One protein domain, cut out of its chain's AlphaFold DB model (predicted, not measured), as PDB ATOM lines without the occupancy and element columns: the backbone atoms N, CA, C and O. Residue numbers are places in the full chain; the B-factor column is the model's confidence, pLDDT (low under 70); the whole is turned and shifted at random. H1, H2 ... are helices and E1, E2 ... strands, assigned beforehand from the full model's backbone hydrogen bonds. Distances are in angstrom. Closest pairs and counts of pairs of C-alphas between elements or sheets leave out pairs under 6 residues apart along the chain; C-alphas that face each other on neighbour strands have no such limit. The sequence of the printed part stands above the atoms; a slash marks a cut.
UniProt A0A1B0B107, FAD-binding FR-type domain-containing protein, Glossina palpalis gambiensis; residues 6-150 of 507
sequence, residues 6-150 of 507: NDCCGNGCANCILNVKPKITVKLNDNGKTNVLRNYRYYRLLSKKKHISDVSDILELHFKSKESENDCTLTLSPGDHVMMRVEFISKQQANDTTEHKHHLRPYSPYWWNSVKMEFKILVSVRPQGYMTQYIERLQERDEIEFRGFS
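Overview. This is residues 6 to 150 of the 507 residues of the protein "FAD-binding FR-type domain-containing protein" of Glossina palpalis gambiensis (UniProt A0A1B0B107). What shape does the backbone make? One strongly twisted sheet folds back on itself into two leaves, E4 E3 E7 facing E2 E6 E5 with E1 as the hinge, and curls round the short helix H1. A long stretch with no named element, residues 6 to 40, comes before the sheet, and residues 92 to 97 stick out. What is it made of? The printed part has 145 residues, with seven strands and one helix in the order E1 E2 E3 E4 E5 E6 H1 E7; the sheet runs E4 E3 E7 E1 E2 E6 E5, all antiparallel. The class is mostly strand, with under half of the residues in named elements. How large is it? It is compact, with a radius of gyration of the C-alphas of 16.2 A and spans of 52 by 41 by 26 A.

Arrangement. Which strands form hairpins? E1, residues 41 to 52, bends by 58 degrees at residue 46 and forms a hairpin with E2, residues 55 to 65, where N 46 and O 62 are 2.8 A apart. E3, residues 81 to 89, and E4, residues 100 to 107, form a hairpin with N 84 and O 105 at 2.9 A. E5, residues 109 to 113, and E6, residues 118 to 124, form another, with N 120 and O 111 at 2.9 A. What joins the hairpins into one sheet? E2 and E6 are antiparallel neighbours, with N 61 and O 121 at 3.0 A. E7, residues 143 to 149, is the antiparallel neighbour of E3, with N 83 and O 147 at 2.7 A, and of E1, with N 43 and O 144 at 2.9 A. How do the edges stand? The edge strands E4 and E5 meet only through their link, where E4 runs on into E5 at 91 degrees; the closest C-alphas of E4 and E6, those of Tyr 107 and Ile 121, are 6.7 A apart. Where is the helix? H1, residues 130 to 137, is on the sheet, with its closest C-alpha pair to E4, Met 131 and His 103, at 7.5 A; in H1 every O i to N i+4 pair is within hydrogen-bond range.

Along the chain. Where do the strands begin and end? C-alpha 41 of E1 is at (-16.411, -9.129, -37.167), and C-alpha 149 of E7 is at (-19.816, 3.198, -40.458). How long are the longer ones? From first to last C-alpha E1 measures 29.5 A, E2 28.3 A, E3 25.9 A and E4 22.6 A.

Size, cuts and confidence. How far does it reach? The two C-alphas farthest apart, those of Asp 30 and Ala 94, are 52.7 A apart. Is anything missing or long? The printed part has no cut, and the link from E2 to E3, 15 residues, is long. Where is confidence low? Residues 6 to 32, 89 to 100 and 150 have pLDDT under 70; the mean of the printed part is 78.0.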
ATOM      1  N   ASN A   6      -9.873  -6.007 -52.089       52.47
ATOM      2  CA  ASN A   6     -10.604  -7.196 -51.636       52.47
ATOM      3  C   ASN A   6     -11.810  -6.891 -50.709       52.47
ATOM      4  O   ASN A   6     -12.687  -7.743 -50.550       52.47
ATOM      5  N   ASP A   7     -11.898  -5.694 -50.108       48.91
ATOM      6  CA  ASP A   7     -13.112  -5.235 -49.403       48.91
ATOM      7  C   ASP A   7     -14.214  -4.768 -50.382       48.91
ATOM      8  O   ASP A   7     -15.356  -4.524 -49.977       48.91
ATOM      9  N   CYS A   8     -13.906  -4.620 -51.675       52.69
ATOM     10  CA  CYS A   8     -14.849  -4.174 -52.691       52.69
ATOM     11  C   CYS A   8     -15.740  -5.317 -53.186       52.69
ATOM     12  O   CYS A   8     -15.289  -6.340 -53.685       52.69
ATOM     13  N   CYS A   9     -17.051  -5.091 -53.163       56.50
ATOM     14  CA  CYS A   9     -18.033  -6.049 -53.668       56.50
ATOM     15  C   CYS A   9     -18.050  -6.250 -55.199       56.50
ATOM     16  O   CYS A   9     -18.882  -7.018 -55.676       56.50
ATOM     17  N   GLY A  10     -17.258  -5.497 -55.979       50.22
ATOM     18  CA  GLY A  10     -17.222  -5.497 -57.457       50.22
ATOM     19  C   GLY A  10     -18.494  -5.008 -58.180       50.22
ATOM     20  O   GLY A  10     -18.426  -4.473 -59.281       50.22
ATOM     21  N   ASN A  11     -19.662  -5.128 -57.547       50.12
ATOM     22  CA  ASN A  11     -21.005  -5.004 -58.124       50.12
ATOM     23  C   ASN A  11     -21.465  -3.551 -58.407       50.12
ATOM     24  O   ASN A  11     -22.597  -3.195 -58.075       50.12
ATOM     25  N   GLY A  12     -20.591  -2.680 -58.931       43.22
ATOM     26  CA  GLY A  12     -20.921  -1.299 -59.339       43.22
ATOM     27  C   GLY A  12     -21.600  -0.443 -58.256       43.22
ATOM     28  O   GLY A  12     -22.390   0.453 -58.563       43.22
ATOM     29  N   CYS A  13     -21.380  -0.777 -56.979       49.12
ATOM     30  CA  CYS A  13     -22.319  -0.434 -55.916       49.12
ATOM     31  C   CYS A  13     -22.417   1.064 -55.613       49.12
ATOM     32  O   CYS A  13     -21.473   1.838 -55.762       49.12
ATOM     33  N   ALA A  14     -23.610   1.449 -55.151       41.62
ATOM     34  CA  ALA A  14     -24.047   2.834 -55.074       41.62
ATOM     35  C   ALA A  14     -23.127   3.692 -54.178       41.62
ATOM     36  O   ALA A  14     -22.448   4.597 -54.661       41.62
ATOM     37  N   ASN A  15     -23.053   3.349 -52.893       45.06
ATOM     38  CA  ASN A  15     -21.994   3.790 -51.992       45.06
ATOM     39  C   ASN A  15     -20.977   2.646 -51.891       45.06
ATOM     40  O   ASN A  15     -21.112   1.777 -51.030       45.06
ATOM     41  N   CYS A  16     -20.000   2.592 -52.799       47.84
ATOM     42  CA  CYS A  16     -18.884   1.657 -52.651       47.84
ATOM     43  C   CYS A  16     -18.072   2.011 -51.393       47.84
ATOM     44  O   CYS A  16     -17.827   3.191 -51.132       47.84
ATOM     45  N   ILE A  17     -17.629   0.999 -50.640       48.75
ATOM     46  CA  ILE A  17     -16.840   1.171 -49.408       48.75
ATOM     47  C   ILE A  17     -15.456   1.801 -49.661       48.75
ATOM     48  O   ILE A  17     -14.886   2.388 -48.752       48.75
ATOM     49  N   LEU A  18     -14.959   1.746 -50.906       42.94
ATOM     50  CA  LEU A  18     -13.764   2.474 -51.350       42.94
ATOM     51  C   LEU A  18     -14.043   3.964 -51.648       42.94
ATOM     52  O   LEU A  18     -13.151   4.801 -51.531       42.94
ATOM     53  N   ASN A  19     -15.279   4.306 -52.037       38.97
ATOM     54  CA  ASN A  19     -15.643   5.641 -52.536       38.97
ATOM     55  C   ASN A  19     -16.160   6.556 -51.422       38.97
ATOM     56  O   ASN A  19     -15.908   7.761 -51.431       38.97
ATOM     57  N   VAL A  20     -16.883   5.995 -50.451       43.78
ATOM     58  CA  VAL A  20     -17.130   6.685 -49.186       43.78
ATOM     59  C   VAL A  20     -15.876   6.503 -48.343       43.78
ATOM     60  O   VAL A  20     -15.652   5.422 -47.816       43.78
ATOM     61  N   LYS A  21     -15.083   7.564 -48.165       41.31
ATOM     62  CA  LYS A  21     -14.200   7.654 -46.997       41.31
ATOM     63  C   LYS A  21     -15.114   7.913 -45.792       41.31
ATOM     64  O   LYS A  21     -15.567   9.052 -45.662       41.31
ATOM     65  N   PRO A  22     -15.444   6.929 -44.932       42.69
ATOM     66  CA  PRO A  22     -16.097   7.255 -43.675       42.69
ATOM     67  C   PRO A  22     -15.210   8.246 -42.921       42.69
ATOM     68  O   PRO A  22     -13.983   8.088 -42.894       42.69
ATOM     69  N   LYS A  23     -15.820   9.219 -42.231       43.16
ATOM     70  CA  LYS A  23     -15.180   9.724 -41.017       43.16
ATOM     71  C   LYS A  23     -14.980   8.481 -40.144       43.16
ATOM     72  O   LYS A  23     -15.963   7.921 -39.664       43.16
ATOM     73  N   ILE A  24     -13.745   8.003 -39.968       45.78
ATOM     74  CA  ILE A  24     -13.454   6.953 -38.979       45.78
ATOM     75  C   ILE A  24     -13.443   7.634 -37.607       45.78
ATOM     76  O   ILE A  24     -12.436   7.660 -36.906       45.78
ATOM     77  N   THR A  25     -14.591   8.198 -37.226       42.97
ATOM     78  CA  THR A  25     -14.869   8.662 -35.872       42.97
ATOM     79  C   THR A  25     -15.194   7.435 -35.029       42.97
ATOM     80  O   THR A  25     -16.270   7.299 -34.449       42.97
ATOM     81  N   VAL A  26     -14.216   6.530 -34.931       45.25
ATOM     82  CA  VAL A  26     -14.078   5.732 -33.721       45.25
ATOM     83  C   VAL A  26     -13.789   6.754 -32.631       45.25
ATOM     84  O   VAL A  26     -12.636   7.099 -32.380       45.25
ATOM     85  N   LYS A  27     -14.857   7.254 -31.998       43.25
ATOM     86  CA  LYS A  27     -14.767   7.642 -30.598       43.25
ATOM     87  C   LYS A  27     -14.198   6.404 -29.911       43.25
ATOM     88  O   LYS A  27     -14.850   5.361 -29.867       43.25
ATOM     89  N   LEU A  28     -12.938   6.487 -29.491       44.62
ATOM     90  CA  LEU A  28     -12.483   5.656 -28.393       44.62
ATOM     91  C   LEU A  28     -13.439   5.999 -27.256       44.62
ATOM     92  O   LEU A  28     -13.564   7.173 -26.917       44.62
ATOM     93  N   ASN A  29     -14.165   5.012 -26.736       48.03
ATOM     94  CA  ASN A  29     -14.889   5.244 -25.495       48.03
ATOM     95  C   ASN A  29     -13.829   5.587 -24.444       48.03
ATOM     96  O   ASN A  29     -12.760   4.972 -24.443       48.03
ATOM     97  N   ASP A  30     -14.119   6.524 -23.547       52.25
ATOM     98  CA  ASP A  30     -13.129   7.118 -22.634       52.25
ATOM     99  C   ASP A  30     -12.458   6.079 -21.704       52.25
ATOM    100  O   ASP A  30     -11.376   6.293 -21.169       52.25
ATOM    101  N   ASN A  31     -13.058   4.886 -21.617       60.88
ATOM    102  CA  ASN A  31     -12.572   3.684 -20.936       60.88
ATOM    103  C   ASN A  31     -11.574   2.829 -21.766       60.88
ATOM    104  O   ASN A  31     -11.354   1.665 -21.437       60.88
ATOM    105  N   GLY A  32     -11.051   3.319 -22.895       69.88
ATOM    106  CA  GLY A  32     -10.020   2.656 -23.719       69.88
ATOM    107  C   GLY A  32     -10.453   1.431 -24.547       69.88
ATOM    108  O   GLY A  32      -9.672   0.943 -25.366       69.88
ATOM    109  N   LYS A  33     -11.684   0.927 -24.380       77.44
ATOM    110  CA  LYS A  33     -12.186  -0.272 -25.085       77.44
ATOM    111  C   LYS A  33     -12.323  -0.071 -26.598       77.44
ATOM    112  O   LYS A  33     -12.715   0.993 -27.075       77.44
ATOM    113  N   THR A  34     -12.083  -1.136 -27.366       82.44
ATOM    114  CA  THR A  34     -12.216  -1.107 -28.834       82.44
ATOM    115  C   THR A  34     -13.664  -1.325 -29.281       82.44
ATOM    116  O   THR A  34     -14.312  -2.286 -28.871       82.44
ATOM    117  N   ASN A  35     -14.167  -0.481 -30.191       85.94
ATOM    118  CA  ASN A  35     -15.486  -0.687 -30.795       85.94
ATOM    119  C   ASN A  35     -15.495  -1.949 -31.689       85.94
ATOM    120  O   ASN A  35     -14.728  -2.028 -32.657       85.94
ATOM    121  N   VAL A  36     -16.382  -2.910 -31.409       88.62
ATOM    122  CA  VAL A  36     -16.540  -4.155 -32.190       88.62
ATOM    123  C   VAL A  36     -16.864  -3.904 -33.662       88.62
ATOM    124  O   VAL A  36     -16.498  -4.705 -34.518       88.62
ATOM    125  N   LEU A  37     -17.482  -2.769 -33.984       88.56
ATOM    126  CA  LEU A  37     -17.850  -2.401 -35.350       88.56
ATOM    127  C   LEU A  37     -16.706  -1.789 -36.182       88.56
ATOM    128  O   LEU A  37     -16.919  -1.484 -37.353       88.56
ATOM    129  N   ARG A  38     -15.500  -1.597 -35.626       84.00
ATOM    130  CA  ARG A  38     -14.372  -0.940 -36.326       84.00
ATOM    131  C   ARG A  38     -13.967  -1.643 -37.632       84.00
ATOM    132  O   ARG A  38     -13.703  -0.974 -38.631       84.00
ATOM    133  N   ASN A  39     -13.940  -2.973 -37.603       85.00
ATOM    134  CA  ASN A  39     -13.631  -3.862 -38.726       85.00
ATOM    135  C   ASN A  39     -14.840  -4.779 -38.987       85.00
ATOM    136  O   ASN A  39     -15.798  -4.759 -38.215       85.00
ATOM    137  N   TYR A  40     -14.791  -5.610 -40.034       88.56
ATOM    138  CA  TYR A  40     -15.702  -6.755 -40.110       88.56
ATOM    139  C   TYR A  40     -15.397  -7.727 -38.963       88.56
ATOM    140  O   TYR A  40     -14.242  -8.094 -38.748       88.56
ATOM    141  N   ARG A  41     -16.434  -8.096 -38.211       91.31
ATOM    142  CA  ARG A  41     -16.411  -9.129 -37.167       91.31
ATOM    143  C   ARG A  41     -17.689  -9.957 -37.240       91.31
ATOM    144  O   ARG A  41     -18.700  -9.479 -37.755       91.31
ATOM    145  N   TYR A  42     -17.660 -11.165 -36.685       93.81
ATOM    146  CA  TYR A  42     -18.816 -12.058 -36.637       93.81
ATOM    147  C   TYR A  42     -19.779 -11.698 -35.500       93.81
ATOM    148  O   TYR A  42     -19.385 -11.555 -34.338       93.81
ATOM    149  N   TYR A  43     -21.063 -11.622 -35.843       96.19
ATOM    150  CA  TYR A  43     -22.169 -11.458 -34.909       96.19
ATOM    151  C   TYR A  43     -23.127 -12.633 -35.075       96.19
ATOM    152  O   TYR A  43     -23.505 -12.994 -36.190       96.19
ATOM    153  N   ARG A  44     -23.534 -13.223 -33.956       97.19
ATOM    154  CA  ARG A  44     -24.489 -14.324 -33.921       97.19
ATOM    155  C   ARG A  44     -25.914 -13.785 -33.977       97.19
ATOM    156  O   ARG A  44     -26.259 -12.886 -33.206       97.19
ATOM    157  N   LEU A  45     -26.742 -14.348 -34.851       97.75
ATOM    158  CA  LEU A  45     -28.177 -14.084 -34.910       97.75
ATOM    159  C   LEU A  45     -28.850 -14.701 -33.671       97.75
ATOM    160  O   LEU A  45     -28.956 -15.920 -33.553       97.75
ATOM    161  N   LEU A  46     -29.264 -13.857 -32.722       97.50
ATOM    162  CA  LEU A  46     -29.951 -14.260 -31.492       97.50
ATOM    163  C   LEU A  46     -31.436 -14.541 -31.711       97.50
ATOM    164  O   LEU A  46     -31.965 -15.449 -31.084       97.50
ATOM    165  N   SER A  47     -32.110 -13.747 -32.549       97.25
ATOM    166  CA  SER A  47     -33.491 -14.031 -32.947       97.25
ATOM    167  C   SER A  47     -33.852 -13.471 -34.319       97.25
ATOM    168  O   SER A  47     -33.389 -12.393 -34.708       97.25
ATOM    169  N   LYS A  48     -34.714 -14.204 -35.033       95.69
ATOM    170  CA  LYS A  48     -35.296 -13.813 -36.326       95.69
ATOM    171  C   LYS A  48     -36.805 -14.034 -36.288       95.69
ATOM    172  O   LYS A  48     -37.277 -15.164 -36.228       95.69
ATOM    173  N   LYS A  49     -37.575 -12.951 -36.374       93.94
ATOM    174  CA  LYS A  49     -39.047 -12.990 -36.300       93.94
ATOM    175  C   LYS A  49     -39.686 -12.002 -37.273       93.94
ATOM    176  O   LYS A  49     -39.072 -11.000 -37.639       93.94
ATOM    177  N   LYS A  50     -40.952 -12.235 -37.631       92.44
ATOM    178  CA  LYS A  50     -41.793 -11.186 -38.229       92.44
ATOM    179  C   LYS A  50     -41.953 -10.043 -37.227       92.44
ATOM    180  O   LYS A  50     -42.146 -10.299 -36.040       92.44
ATOM    181  N   HIS A  51     -41.893  -8.801 -37.692       89.81
ATOM    182  CA  HIS A  51     -42.078  -7.645 -36.811       89.81
ATOM    183  C   HIS A  51     -43.562  -7.378 -36.494       89.81
ATOM    184  O   HIS A  51     -43.895  -6.974 -35.384       89.81
ATOM    185  N   ILE A  52     -44.458  -7.671 -37.443       87.00
ATOM    186  CA  ILE A  52     -45.914  -7.744 -37.247       87.00
ATOM    187  C   ILE A  52     -46.383  -9.077 -37.846       87.00
ATOM    188  O   ILE A  52     -46.012  -9.402 -38.972       87.00
ATOM    189  N   SER A  53     -47.191  -9.852 -37.117       79.75
ATOM    190  CA  SER A  53     -47.617 -11.210 -37.511       79.75
ATOM    191  C   SER A  53     -48.226 -11.283 -38.919       79.75
ATOM    192  O   SER A  53     -47.883 -12.173 -39.707       79.75
ATOM    193  N   ASP A  54     -49.067 -10.293 -39.236       77.12
ATOM    194  CA  ASP A  54     -49.856 -10.173 -40.471       77.12
ATOM    195  C   ASP A  54     -49.068  -9.565 -41.650       77.12
ATOM    196  O   ASP A  54     -49.617  -9.362 -42.735       77.12
ATOM    197  N   VAL A  55     -47.792  -9.225 -41.434       79.38
ATOM    198  CA  VAL A  55     -46.909  -8.543 -42.390       79.38
ATOM    199  C   VAL A  55     -45.673  -9.416 -42.595       79.38
ATOM    200  O   VAL A  55     -44.680  -9.330 -41.872       79.38
ATOM    201  N   SER A  56     -45.753 -10.330 -43.563       74.38
ATOM    202  CA  SER A  56     -44.710 -11.331 -43.814       74.38
ATOM    203  C   SER A  56     -43.427 -10.768 -44.426       74.38
ATOM    204  O   SER A  56     -42.396 -11.427 -44.336       74.38
ATOM    205  N   ASP A  57     -43.470  -9.583 -45.038       84.50
ATOM    206  CA  ASP A  57     -42.334  -8.965 -45.727       84.50
ATOM    207  C   ASP A  57     -41.404  -8.153 -44.805       84.50
ATOM    208  O   ASP A  57     -40.460  -7.535 -45.293       84.50
ATOM    209  N   ILE A  58     -41.633  -8.136 -43.484       91.19
ATOM    210  CA  ILE A  58     -40.842  -7.337 -42.532       91.19
ATOM    211  C   ILE A  58     -40.322  -8.203 -41.379       91.19
ATOM    212  O   ILE A  58     -41.088  -8.689 -40.542       91.19
ATOM    213  N   LEU A  59     -38.996  -8.343 -41.305       93.44
ATOM    214  CA  LEU A  59     -38.290  -9.120 -40.283       93.44
ATOM    215  C   LEU A  59     -37.542  -8.214 -39.298       93.44
ATOM    216  O   LEU A  59     -36.815  -7.309 -39.705       93.44
ATOM    217  N   GLU A  60     -37.668  -8.504 -38.004       95.44
ATOM    218  CA  GLU A  60     -36.750  -8.026 -36.966       95.44
ATOM    219  C   GLU A  60     -35.646  -9.071 -36.782       95.44
ATOM    220  O   GLU A  60     -35.936 -10.246 -36.538       95.44
ATOM    221  N   LEU A  61     -34.391  -8.632 -36.893       97.06
ATOM    222  CA  LEU A  61     -33.201  -9.453 -36.670       97.06
ATOM    223  C   LEU A  61     -32.402  -8.869 -35.501       97.06
ATOM    224  O   LEU A  61     -32.085  -7.676 -35.503       97.06
ATOM    225  N   HIS A  62     -32.073  -9.702 -34.515       97.88
ATOM    226  CA  HIS A  62     -31.307  -9.333 -33.319       97.88
ATOM    227  C   HIS A  62     -29.952 -10.033 -33.348       97.88
ATOM    228  O   HIS A  62     -29.897 -11.257 -33.386       97.88
ATOM    229  N   PHE A  63     -28.866  -9.268 -33.314       97.81
ATOM    230  CA  PHE A  63     -27.496  -9.769 -33.386       97.81
ATOM    231  C   PHE A  63     -26.727  -9.488 -32.092       97.81
ATOM    232  O   PHE A  63     -26.924  -8.436 -31.483       97.81
ATOM    233  N   LYS A  64     -25.817 -10.394 -31.705       96.69
ATOM    234  CA  LYS A  64     -24.820 -10.190 -30.637       96.69
ATOM    235  C   LYS A  64     -23.406 -10.451 -31.146       96.69
ATOM    236  O   LYS A  64     -23.181 -11.434 -31.846       96.69
ATOM    237  N   SER A  65     -22.453  -9.598 -30.780       94.88
ATOM    238  CA  SER A  65     -21.035  -9.807 -31.093       94.88
ATOM    239  C   SER A  65     -20.473 -11.051 -30.396       94.88
ATOM    240  O   SER A  65     -20.848 -11.347 -29.263       94.88
ATOM    241  N   LYS A  66     -19.551 -11.766 -31.051       90.81
ATOM    242  CA  LYS A  66     -18.820 -12.896 -30.443       90.81
ATOM    243  C   LYS A  66     -17.646 -12.476 -29.550       90.81
ATOM    244  O   LYS A  66     -17.008 -13.337 -28.952       90.81
ATOM    245  N   GLU A  67     -17.335 -11.184 -29.508       86.75
ATOM    246  CA  GLU A  67     -16.177 -10.636 -28.800       86.75
ATOM    247  C   GLU A  67     -16.326 -10.668 -27.271       86.75
ATOM    248  O   GLU A  67     -17.428 -10.750 -26.729       86.75
ATOM    249  N   SER A  68     -15.195 -10.547 -26.576       77.56
ATOM    250  CA  SER A  68     -15.139 -10.398 -25.118       77.56
ATOM    251  C   SER A  68     -15.685  -9.034 -24.676       77.56
ATOM    252  O   SER A  68     -15.217  -7.992 -25.137       77.56
ATOM    253  N   GLU A  69     -16.630  -9.029 -23.730       76.12
ATOM    254  CA  GLU A  69     -17.155  -7.804 -23.096       76.12
ATOM    255  C   GLU A  69     -16.086  -7.070 -22.251       76.12
ATOM    256  O   GLU A  69     -16.292  -5.921 -21.851       76.12
ATOM    257  N   ASN A  70     -14.918  -7.683 -22.003       76.06
ATOM    258  CA  ASN A  70     -13.811  -7.058 -21.273       76.06
ATOM    259  C   ASN A  70     -13.094  -6.000 -22.123       76.06
ATOM    260  O   ASN A  70     -13.048  -4.839 -21.726       76.06
ATOM    261  N   ASP A  71     -12.595  -6.371 -23.300       80.56
ATOM    262  CA  ASP A  71     -11.695  -5.533 -24.117       80.56
ATOM    263  C   ASP A  71     -12.445  -4.705 -25.171       80.56
ATOM    264  O   ASP A  71     -11.954  -3.688 -25.680       80.56
ATOM    265  N   CYS A  72     -13.655  -5.151 -25.510       83.38
ATOM    266  CA  CYS A  72     -14.478  -4.585 -26.563       83.38
ATOM    267  C   CYS A  72     -15.778  -3.963 -26.032       83.38
ATOM    268  O   CYS A  72     -16.189  -4.149 -24.887       83.38
ATOM    269  N   THR A  73     -16.413  -3.161 -26.880       88.25
ATOM    270  CA  THR A  73     -17.699  -2.503 -26.623       88.25
ATOM    271  C   THR A  73     -18.413  -2.245 -27.948       88.25
ATOM    272  O   THR A  73     -17.767  -2.195 -28.995       88.25
ATOM    273  N   LEU A  74     -19.735  -2.078 -27.934       89.88
ATOM    274  CA  LEU A  74     -20.496  -1.662 -29.112       89.88
ATOM    275  C   LEU A  74     -20.849  -0.180 -28.995       89.88
ATOM    276  O   LEU A  74     -21.707   0.188 -28.197       89.88
ATOM    277  N   THR A  75     -20.231   0.660 -29.822       88.00
ATOM    278  CA  THR A  75     -20.572   2.088 -29.890       88.00
ATOM    279  C   THR A  75     -21.260   2.378 -31.218       88.00
ATOM    280  O   THR A  75     -20.691   2.138 -32.286       88.00
ATOM    281  N   LEU A  76     -22.491   2.873 -31.120       87.38
ATOM    282  CA  LEU A  76     -23.361   3.323 -32.203       87.38
ATOM    283  C   LEU A  76     -24.018   4.635 -31.766       87.38
ATOM    284  O   LEU A  76     -24.382   4.786 -30.597       87.38
ATOM    285  N   SER A  77     -24.179   5.540 -32.720       86.25
ATOM    286  CA  SER A  77     -24.846   6.837 -32.596       86.25
ATOM    287  C   SER A  77     -26.120   6.837 -33.454       86.25
ATOM    288  O   SER A  77     -26.194   6.104 -34.446       86.25
ATOM    289  N   PRO A  78     -27.140   7.647 -33.140       86.50
ATOM    290  CA  PRO A  78     -28.306   7.796 -34.004       86.50
ATOM    291  C   PRO A  78     -27.940   8.260 -35.418       86.50
ATOM    292  O   PRO A  78     -27.184   9.206 -35.613       86.50
ATOM    293  N   GLY A  79     -28.471   7.565 -36.424       80.88
ATOM    294  CA  GLY A  79     -28.090   7.769 -37.824       80.88
ATOM    295  C   GLY A  79     -26.847   6.989 -38.283       80.88
ATOM    296  O   GLY A  79     -26.559   7.012 -39.479       80.88
ATOM    297  N   ASP A  80     -26.149   6.265 -37.398       84.25
ATOM    298  CA  ASP A  80     -25.112   5.305 -37.801       84.25
ATOM    299  C   ASP A  80     -25.710   4.092 -38.538       84.25
ATOM    300  O   ASP A  80     -26.902   3.768 -38.458       84.25
ATOM    301  N   HIS A  81     -24.846   3.384 -39.263       86.00
ATOM    302  CA  HIS A  81     -25.209   2.225 -40.067       86.00
ATOM    303  C   HIS A  81     -24.240   1.056 -39.844       86.00
ATOM    304  O   HIS A  81     -23.065   1.233 -39.515       86.00
ATOM    305  N   VAL A  82     -24.719  -0.162 -40.102       89.75
ATOM    306  CA  VAL A  82     -23.905  -1.382 -40.161       89.75
ATOM    307  C   VAL A  82     -23.945  -1.976 -41.568       89.75
ATOM    308  O   VAL A  82     -25.005  -2.150 -42.163       89.75
ATOM    309  N   MET A  83     -22.777  -2.281 -42.121       88.44
ATOM    310  CA  MET A  83     -22.598  -2.992 -43.379       88.44
ATOM    311  C   MET A  83     -22.561  -4.493 -43.094       88.44
ATOM    312  O   MET A  83     -21.613  -4.978 -42.479       88.44
ATOM    313  N   MET A  84     -23.586  -5.216 -43.540       91.00
ATOM    314  CA  MET A  84     -23.615  -6.677 -43.544       91.00
ATOM    315  C   MET A  84     -22.770  -7.191 -44.716       91.00
ATOM    316  O   MET A  84     -22.973  -6.746 -45.853       91.00
ATOM    317  N   ARG A  85     -21.861  -8.134 -44.450       88.44
ATOM    318  CA  ARG A  85     -21.073  -8.854 -45.460       88.44
ATOM    319  C   ARG A  85     -21.548 -10.302 -45.559       88.44
ATOM    320  O   ARG A  85     -21.726 -10.973 -44.550       88.44
ATOM    321  N   VAL A  86     -21.770 -10.747 -46.793       86.69
ATOM    322  CA  VAL A  86     -22.167 -12.114 -47.145       86.69
ATOM    323  C   VAL A  86     -21.323 -12.558 -48.330       86.69
ATOM    324  O   VAL A  86     -21.178 -11.813 -49.297       86.69
ATOM    325  N   GLU A  87     -20.750 -13.749 -48.248       81.69
ATOM    326  CA  GLU A  87     -19.939 -14.344 -49.307       81.69
ATOM    327  C   GLU A  87     -20.816 -14.920 -50.434       81.69
ATOM    328  O   GLU A  87     -21.906 -15.438 -50.181       81.69
ATOM    329  N   PHE A  88     -20.352 -14.844 -51.683       73.94
ATOM    330  CA  PHE A  88     -20.962 -15.540 -52.810       73.94
ATOM    331  C   PHE A  88     -19.915 -16.046 -53.808       73.94
ATOM    332  O   PHE A  88     -18.996 -15.332 -54.210       73.94
ATOM    333  N   ILE A  89     -20.100 -17.284 -54.264       66.62
ATOM    334  CA  ILE A  89     -19.267 -17.890 -55.303       66.62
ATOM    335  C   ILE A  89     -19.735 -17.357 -56.664       66.62
ATOM    336  O   ILE A  89     -20.811 -17.722 -57.146       66.62
ATOM    337  N   SER A  90     -18.938 -16.501 -57.309       58.25
ATOM    338  CA  SER A  90     -19.076 -16.283 -58.754       58.25
ATOM    339  C   SER A  90     -18.613 -17.534 -59.504       58.25
ATOM    340  O   SER A  90     -17.617 -18.142 -59.120       58.25
ATOM    341  N   LYS A  91     -19.342 -17.934 -60.558       54.78
ATOM    342  CA  LYS A  91     -19.041 -19.153 -61.332       54.78
ATOM    343  C   LYS A  91     -17.587 -19.173 -61.815       54.78
ATOM    344  O   LYS A  91     -17.059 -18.136 -62.210       54.78
ATOM    345  N   GLN A  92     -17.004 -20.371 -61.813       48.03
ATOM    346  CA  GLN A  92     -15.637 -20.656 -62.249       48.03
ATOM    347  C   GLN A  92     -15.317 -19.983 -63.593       48.03
ATOM    348  O   GLN A  92     -16.011 -20.203 -64.589       48.03
ATOM    349  N   GLN A  93     -14.241 -19.195 -63.624       45.97
ATOM    350  CA  GLN A  93     -13.468 -19.027 -64.853       45.97
ATOM    351  C   GLN A  93     -12.661 -20.313 -65.099       45.97
ATOM    352  O   GLN A  93     -12.484 -21.116 -64.188       45.97
ATOM    353  N   ALA A  94     -12.164 -20.518 -66.320       50.97
ATOM    354  CA  ALA A  94     -11.464 -21.750 -66.710       50.97
ATOM    355  C   ALA A  94     -10.050 -21.923 -66.098       50.97
ATOM    356  O   ALA A  94      -9.323 -22.829 -66.497       50.97
ATOM    357  N   ASN A  95      -9.674 -21.072 -65.139       51.09
ATOM    358  CA  ASN A  95      -8.412 -21.113 -64.406       51.09
ATOM    359  C   ASN A  95      -8.721 -21.391 -62.927       51.09
ATOM    360  O   ASN A  95      -9.687 -20.846 -62.390       51.09
ATOM    361  N   ASP A  96      -7.899 -22.213 -62.274       53.47
ATOM    362  CA  ASP A  96      -8.245 -22.970 -61.055       53.47
ATOM    363  C   ASP A  96      -8.227 -22.157 -59.734       53.47
ATOM    364  O   ASP A  96      -7.821 -22.630 -58.676       53.47
ATOM    365  N   THR A  97      -8.642 -20.889 -59.790       54.28
ATOM    366  CA  THR A  97      -8.696 -19.960 -58.651       54.28
ATOM    367  C   THR A  97     -10.132 -19.518 -58.383       54.28
ATOM    368  O   THR A  97     -10.685 -18.690 -59.112       54.28
ATOM    369  N   THR A  98     -10.746 -20.025 -57.311       54.88
ATOM    370  CA  THR A  98     -12.060 -19.557 -56.847       54.88
ATOM    371  C   THR A  98     -11.961 -18.141 -56.285       54.88
ATOM    372  O   THR A  98     -11.492 -17.927 -55.170       54.88
ATOM    373  N   GLU A  99     -12.418 -17.149 -57.047       57.03
ATOM    374  CA  GLU A  99     -12.482 -15.764 -56.577       57.03
ATOM    375  C   GLU A  99     -13.678 -15.576 -55.623       57.03
ATOM    376  O   GLU A  99     -14.836 -15.494 -56.046       57.03
ATOM    377  N   HIS A 100     -13.392 -15.517 -54.321       60.56
ATOM    378  CA  HIS A 100     -14.383 -15.318 -53.262       60.56
ATOM    379  C   HIS A 100     -14.895 -13.867 -53.272       60.56
ATOM    380  O   HIS A 100     -14.214 -12.952 -52.804       60.56
ATOM    381  N   LYS A 101     -16.101 -13.637 -53.810       74.81
ATOM    382  CA  LYS A 101     -16.706 -12.299 -53.886       74.81
ATOM    383  C   LYS A 101     -17.671 -12.033 -52.732       74.81
ATOM    384  O   LYS A 101     -18.387 -12.911 -52.262       74.81
ATOM    385  N   HIS A 102     -17.738 -10.774 -52.306       81.38
ATOM    386  CA  HIS A 102     -18.572 -10.337 -51.184       81.38
ATOM    387  C   HIS A 102     -19.765  -9.495 -51.647       81.38
ATOM    388  O   HIS A 102     -19.612  -8.495 -52.347       81.38
ATOM    389  N   HIS A 103     -20.971  -9.848 -51.214       82.81
ATOM    390  CA  HIS A 103     -22.191  -9.085 -51.440       82.81
ATOM    391  C   HIS A 103     -22.531  -8.245 -50.198       82.81
ATOM    392  O   HIS A 103     -23.082  -8.739 -49.216       82.81
ATOM    393  N   LEU A 104     -22.215  -6.948 -50.247       85.56
ATOM    394  CA  LEU A 104     -22.381  -6.018 -49.121       85.56
ATOM    395  C   LEU A 104     -23.748  -5.315 -49.138       85.56
ATOM    396  O   LEU A 104     -24.198  -4.876 -50.202       85.56
ATOM    397  N   ARG A 105     -24.398  -5.131 -47.978       85.62
ATOM    398  CA  ARG A 105     -25.563  -4.227 -47.840       85.62
ATOM    399  C   ARG A 105     -25.575  -3.453 -46.512       85.62
ATOM    400  O   ARG A 105     -25.361  -4.061 -45.467       85.62
ATOM    401  N   PRO A 106     -25.870  -2.138 -46.537       88.44
ATOM    402  CA  PRO A 106     -26.017  -1.340 -45.330       88.44
ATOM    403  C   PRO A 106     -27.411  -1.501 -44.715       88.44
ATOM    404  O   PRO A 106     -28.419  -1.540 -45.422       88.44
ATOM    405  N   TYR A 107     -27.455  -1.510 -43.388       90.25
ATOM    406  CA  TYR A 107     -28.657  -1.511 -42.563       90.25
ATOM    407  C   TYR A 107     -28.510  -0.467 -41.454       90.25
ATOM    408  O   TYR A 107     -27.401  -0.203 -40.993       90.25
ATOM    409  N   SER A 108     -29.615   0.121 -41.000       88.75
ATOM    410  CA  SER A 108     -29.618   0.964 -39.801       88.75
ATOM    411  C   SER A 108     -30.078   0.152 -38.594       88.75
ATOM    412  O   SER A 108     -31.196  -0.379 -38.630       88.75
ATOM    413  N   PRO A 109     -29.276   0.070 -37.522       93.12
ATOM    414  CA  PRO A 109     -29.778  -0.288 -36.206       93.12
ATOM    415  C   PRO A 109     -30.862   0.701 -35.769       93.12
ATOM    416  O   PRO A 109     -30.734   1.901 -35.996       93.12
ATOM    417  N   TYR A 110     -31.924   0.199 -35.143       92.19
ATOM    418  CA  TYR A 110     -32.935   1.039 -34.474       92.19
ATOM    419  C   TYR A 110     -32.909   0.885 -32.948       92.19
ATOM    420  O   TYR A 110     -33.574   1.626 -32.236       92.19
ATOM    421  N   TRP A 111     -32.157  -0.099 -32.453       94.12
ATOM    422  CA  TRP A 111     -31.913  -0.361 -31.041       94.12
ATOM    423  C   TRP A 111     -30.562  -1.067 -30.893       94.12
ATOM    424  O   TRP A 111     -30.201  -1.896 -31.738       94.12
ATOM    425  N   TRP A 112     -29.834  -0.769 -29.818       94.75
ATOM    426  CA  TRP A 112     -28.589  -1.442 -29.447       94.75
ATOM    427  C   TRP A 112     -28.348  -1.420 -27.933       94.75
ATOM    428  O   TRP A 112     -28.990  -0.682 -27.190       94.75
ATOM    429  N   ASN A 113     -27.402  -2.242 -27.476       93.94
ATOM    430  CA  ASN A 113     -26.894  -2.246 -26.112       93.94
ATOM    431  C   ASN A 113     -25.360  -2.319 -26.120       93.94
ATOM    432  O   ASN A 113     -24.776  -3.316 -26.551       93.94
ATOM    433  N   SER A 114     -24.718  -1.265 -25.615       89.44
ATOM    434  CA  SER A 114     -23.267  -1.061 -25.711       89.44
ATOM    435  C   SER A 114     -22.427  -2.022 -24.866       89.44
ATOM    436  O   SER A 114     -21.264  -2.270 -25.192       89.44
ATOM    437  N   VAL A 115     -23.016  -2.557 -23.787       86.31
ATOM    438  CA  VAL A 115     -22.364  -3.477 -22.838       86.31
ATOM    439  C   VAL A 115     -22.472  -4.914 -23.336       86.31
ATOM    440  O   VAL A 115     -21.460  -5.570 -23.527       86.31
ATOM    441  N   LYS A 116     -23.691  -5.373 -23.648       91.50
ATOM    442  CA  LYS A 116     -23.941  -6.725 -24.179       91.50
ATOM    443  C   LYS A 116     -23.452  -6.922 -25.617       91.50
ATOM    444  O   LYS A 116     -23.493  -8.043 -26.118       91.50
ATOM    445  N   MET A 117     -23.058  -5.837 -26.285       93.75
ATOM    446  CA  MET A 117     -22.644  -5.790 -27.689       93.75
ATOM    447  C   MET A 117     -23.707  -6.357 -28.641       93.75
ATOM    448  O   MET A 117     -23.422  -7.144 -29.546       93.75
ATOM    449  N   GLU A 118     -24.952  -5.936 -28.407       96.38
ATOM    450  CA  GLU A 118     -26.151  -6.363 -29.131       96.38
ATOM    451  C   GLU A 118     -26.750  -5.225 -29.961       96.38
ATOM    452  O   GLU A 118     -26.798  -4.087 -29.501       96.38
ATOM    453  N   PHE A 119     -27.295  -5.527 -31.142       96.62
ATOM    454  CA  PHE A 119     -28.104  -4.577 -31.914       96.62
ATOM    455  C   PHE A 119     -29.263  -5.253 -32.649       96.62
ATOM    456  O   PHE A 119     -29.277  -6.468 -32.856       96.62
ATOM    457  N   LYS A 120     -30.246  -4.447 -33.059       96.62
ATOM    458  CA  LYS A 120     -31.400  -4.884 -33.848       96.62
ATOM    459  C   LYS A 120     -31.564  -4.061 -35.114       96.62
ATOM    460  O   LYS A 120     -31.551  -2.831 -35.064       96.62
ATOM    461  N   ILE A 121     -31.786  -4.755 -36.226       95.25
ATOM    462  CA  ILE A 121     -32.142  -4.162 -37.520       95.25
ATOM    463  C   ILE A 121     -33.537  -4.620 -37.947       95.25
ATOM    464  O   ILE A 121     -33.992  -5.711 -37.592       95.25
ATOM    465  N   LEU A 122     -34.211  -3.772 -38.722       93.56
ATOM    466  CA  LEU A 122     -35.482  -4.082 -39.368       93.56
ATOM    467  C   LEU A 122     -35.219  -4.254 -40.870       93.56
ATOM    468  O   LEU A 122     -34.622  -3.377 -41.495       93.56
ATOM    469  N   VAL A 123     -35.640  -5.379 -41.456       92.31
ATOM    470  CA  VAL A 123     -35.361  -5.735 -42.858       92.31
ATOM    471  C   VAL A 123     -36.654  -5.930 -43.644       92.31
ATOM    472  O   VAL A 123     -37.551  -6.638 -43.194       92.31
ATOM    473  N   SER A 124     -36.730  -5.328 -44.837       89.56
ATOM    474  CA  SER A 124     -37.810  -5.562 -45.800       89.56
ATOM    475  C   SER A 124     -37.382  -6.642 -46.786       89.56
ATOM    476  O   SER A 124     -36.411  -6.478 -47.527       89.56
ATOM    477  N   VAL A 125     -38.115  -7.747 -46.756       85.94
ATOM    478  CA  VAL A 125     -37.974  -8.921 -47.608       85.94
ATOM    479  C   VAL A 125     -38.599  -8.596 -48.963       85.94
ATOM    480  O   VAL A 125     -39.818  -8.510 -49.095       85.94
ATOM    481  N   ARG A 126     -37.762  -8.374 -49.982       79.94
ATOM    482  CA  ARG A 126     -38.214  -8.191 -51.367       79.94
ATOM    483  C   ARG A 126     -37.968  -9.459 -52.189       79.94
ATOM    484  O   ARG A 126     -36.855  -9.986 -52.129       79.94
ATOM    485  N   PRO A 127     -38.933  -9.898 -53.021       75.06
ATOM    486  CA  PRO A 127     -38.715 -10.985 -53.969       75.06
ATOM    487  C   PRO A 127     -37.438 -10.785 -54.795       75.06
ATOM    488  O   PRO A 127     -37.086  -9.658 -55.141       75.06
ATOM    489  N   GLN A 128     -36.766 -11.892 -55.123       75.50
ATOM    490  CA  GLN A 128     -35.599 -11.959 -56.022       75.50
ATOM    491  C   GLN A 128     -34.320 -11.223 -55.551       75.50
ATOM    492  O   GLN A 128     -33.282 -11.336 -56.200       75.50
ATOM    493  N   GLY A 129     -34.325 -10.514 -54.417       81.56
ATOM    494  CA  GLY A 129     -33.124  -9.856 -53.896       81.56
ATOM    495  C   GLY A 129     -32.137 -10.846 -53.266       81.56
ATOM    496  O   GLY A 129     -32.474 -11.480 -52.274       81.56
ATOM    497  N   TYR A 130     -30.891 -10.927 -53.756       84.06
ATOM    498  CA  TYR A 130     -29.879 -11.874 -53.243       84.06
ATOM    499  C   TYR A 130     -29.707 -11.828 -51.709       84.06
ATOM    500  O   TYR A 130     -29.819 -12.847 -51.031       84.06
ATOM    501  N   MET A 131     -29.520 -10.628 -51.142       87.44
ATOM    502  CA  MET A 131     -29.397 -10.455 -49.685       87.44
ATOM    503  C   MET A 131     -30.691 -10.795 -48.938       87.44
ATOM    504  O   MET A 131     -30.646 -11.253 -47.801       87.44
ATOM    505  N   THR A 132     -31.853 -10.598 -49.571       86.50
ATOM    506  CA  THR A 132     -33.130 -11.043 -49.005       86.50
ATOM    507  C   THR A 132     -33.173 -12.563 -48.928       86.50
ATOM    508  O   THR A 132     -33.382 -13.082 -47.842       86.50
ATOM    509  N   GLN A 133     -32.868 -13.268 -50.017       88.88
ATOM    510  CA  GLN A 133     -32.853 -14.734 -50.055       88.88
ATOM    511  C   GLN A 133     -31.858 -15.349 -49.062       88.88
ATOM    512  O   GLN A 133     -32.109 -16.420 -48.513       88.88
ATOM    513  N   TYR A 134     -30.728 -14.682 -48.811       90.94
ATOM    514  CA  TYR A 134     -29.815 -15.059 -47.733       90.94
ATOM    515  C   TYR A 134     -30.477 -14.892 -46.354       90.94
ATOM    516  O   TYR A 134     -30.561 -15.853 -45.592       90.94
ATOM    517  N   ILE A 135     -31.039 -13.714 -46.063       92.38
ATOM    518  CA  ILE A 135     -31.734 -13.423 -44.798       92.38
ATOM    519  C   ILE A 135     -32.963 -14.326 -44.579       92.38
ATOM    520  O   ILE A 135     -33.248 -14.712 -43.445       92.38
ATOM    521  N   GLU A 136     -33.670 -14.723 -45.638       90.69
ATOM    522  CA  GLU A 136     -34.768 -15.696 -45.600       90.69
ATOM    523  C   GLU A 136     -34.285 -17.092 -45.183       90.69
ATOM    524  O   GLU A 136     -34.985 -17.757 -44.417       90.69
ATOM    525  N   ARG A 137     -33.072 -17.499 -45.583       92.06
ATOM    526  CA  ARG A 137     -32.461 -18.783 -45.193       92.06
ATOM    527  C   ARG A 137     -31.837 -18.792 -43.794       92.06
ATOM    528  O   ARG A 137     -31.866 -19.850 -43.175       92.06
ATOM    529  N   LEU A 138     -31.339 -17.655 -43.293       93.62
ATOM    530  CA  LEU A 138     -30.688 -17.555 -41.971       93.62
ATOM    531  C   LEU A 138     -31.507 -18.191 -40.834       93.62
ATOM    532  O   LEU A 138     -32.709 -17.940 -40.726       93.62
ATOM    533  N   GLN A 139     -30.855 -18.938 -39.952       95.12
ATOM    534  CA  GLN A 139     -31.421 -19.517 -38.735       95.12
ATOM    535  C   GLN A 139     -30.858 -18.841 -37.478       95.12
ATOM    536  O   GLN A 139     -29.846 -18.143 -37.507       95.12
ATOM    537  N   GLU A 140     -31.520 -19.034 -36.339       95.94
ATOM    538  CA  GLU A 140     -30.960 -18.600 -35.058       95.94
ATOM    539  C   GLU A 140     -29.668 -19.374 -34.762       95.94
ATOM    540  O   GLU A 140     -29.578 -20.574 -35.019       95.94
ATOM    541  N   ARG A 141     -28.685 -18.682 -34.178       94.94
ATOM    542  CA  ARG A 141     -27.279 -19.095 -33.992       94.94
ATOM    543  C   ARG A 141     -26.368 -18.998 -35.219       94.94
ATOM    544  O   ARG A 141     -25.158 -19.098 -35.010       94.94
ATOM    545  N   ASP A 142     -26.882 -18.722 -36.420       96.00
ATOM    546  CA  ASP A 142     -26.033 -18.404 -37.578       96.00
ATOM    547  C   ASP A 142     -25.142 -17.187 -37.291       96.00
ATOM    548  O   ASP A 142     -25.492 -16.298 -36.506       96.00
ATOM    549  N   GLU A 143     -23.983 -17.132 -37.944       95.25
ATOM    550  CA  GLU A 143     -22.976 -16.096 -37.727       95.25
ATOM    551  C   GLU A 143     -22.763 -15.276 -39.003       95.25
ATOM    552  O   GLU A 143     -22.455 -15.815 -40.063       95.25
ATOM    553  N   ILE A 144     -22.969 -13.963 -38.897       94.25
ATOM    554  CA  ILE A 144     -22.969 -13.020 -40.018       94.25
ATOM    555  C   ILE A 144     -21.935 -11.932 -39.727       94.25
ATOM    556  O   ILE A 144     -21.842 -11.436 -38.599       94.25
ATOM    557  N   GLU A 145     -21.168 -11.528 -40.734       93.19
ATOM    558  CA  GLU A 145     -20.186 -10.461 -40.574       93.19
ATOM    559  C   GLU A 145     -20.808  -9.067 -40.690       93.19
ATOM    560  O   GLU A 145     -21.517  -8.752 -41.650       93.19
ATOM    561  N   PHE A 146     -20.468  -8.194 -39.740       93.25
ATOM    562  CA  PHE A 146     -20.817  -6.776 -39.785       93.25
ATOM    563  C   PHE A 146     -19.616  -5.880 -39.497       93.25
ATOM    564  O   PHE A 146     -18.771  -6.192 -38.659       93.25
ATOM    565  N   ARG A 147     -19.603  -4.722 -40.160       88.69
ATOM    566  CA  ARG A 147     -18.748  -3.562 -39.870       88.69
ATOM    567  C   ARG A 147     -19.629  -2.323 -39.733       88.69
ATOM    568  O   ARG A 147     -20.572  -2.168 -40.501       88.69
ATOM    569  N   GLY A 148     -19.337  -1.421 -38.806       83.00
ATOM    570  CA  GLY A 148     -20.047  -0.145 -38.688       83.00
ATOM    571  C   GLY A 148     -19.441   0.946 -39.562       83.00
ATOM    572  O   GLY A 148     -18.250   0.931 -39.882       83.00
ATOM    573  N   PHE A 149     -20.264   1.924 -39.915       75.81
ATOM    574  CA  PHE A 149     -19.816   3.198 -40.458       75.81
ATOM    575  C   PHE A 149     -20.700   4.322 -39.917       75.81
ATOM    576  O   PHE A 149     -21.923   4.179 -39.844       75.81
ATOM    577  N   SER A 150     -20.065   5.421 -39.508       68.00
ATOM    578  CA  SER A 150     -20.775   6.536 -38.892       68.00
ATOM    579  C   SER A 150     -21.698   7.239 -39.883       68.00
ATOM    580  O   SER A 150     -21.388   7.348 -41.074       68.00
TER     581      SER A 150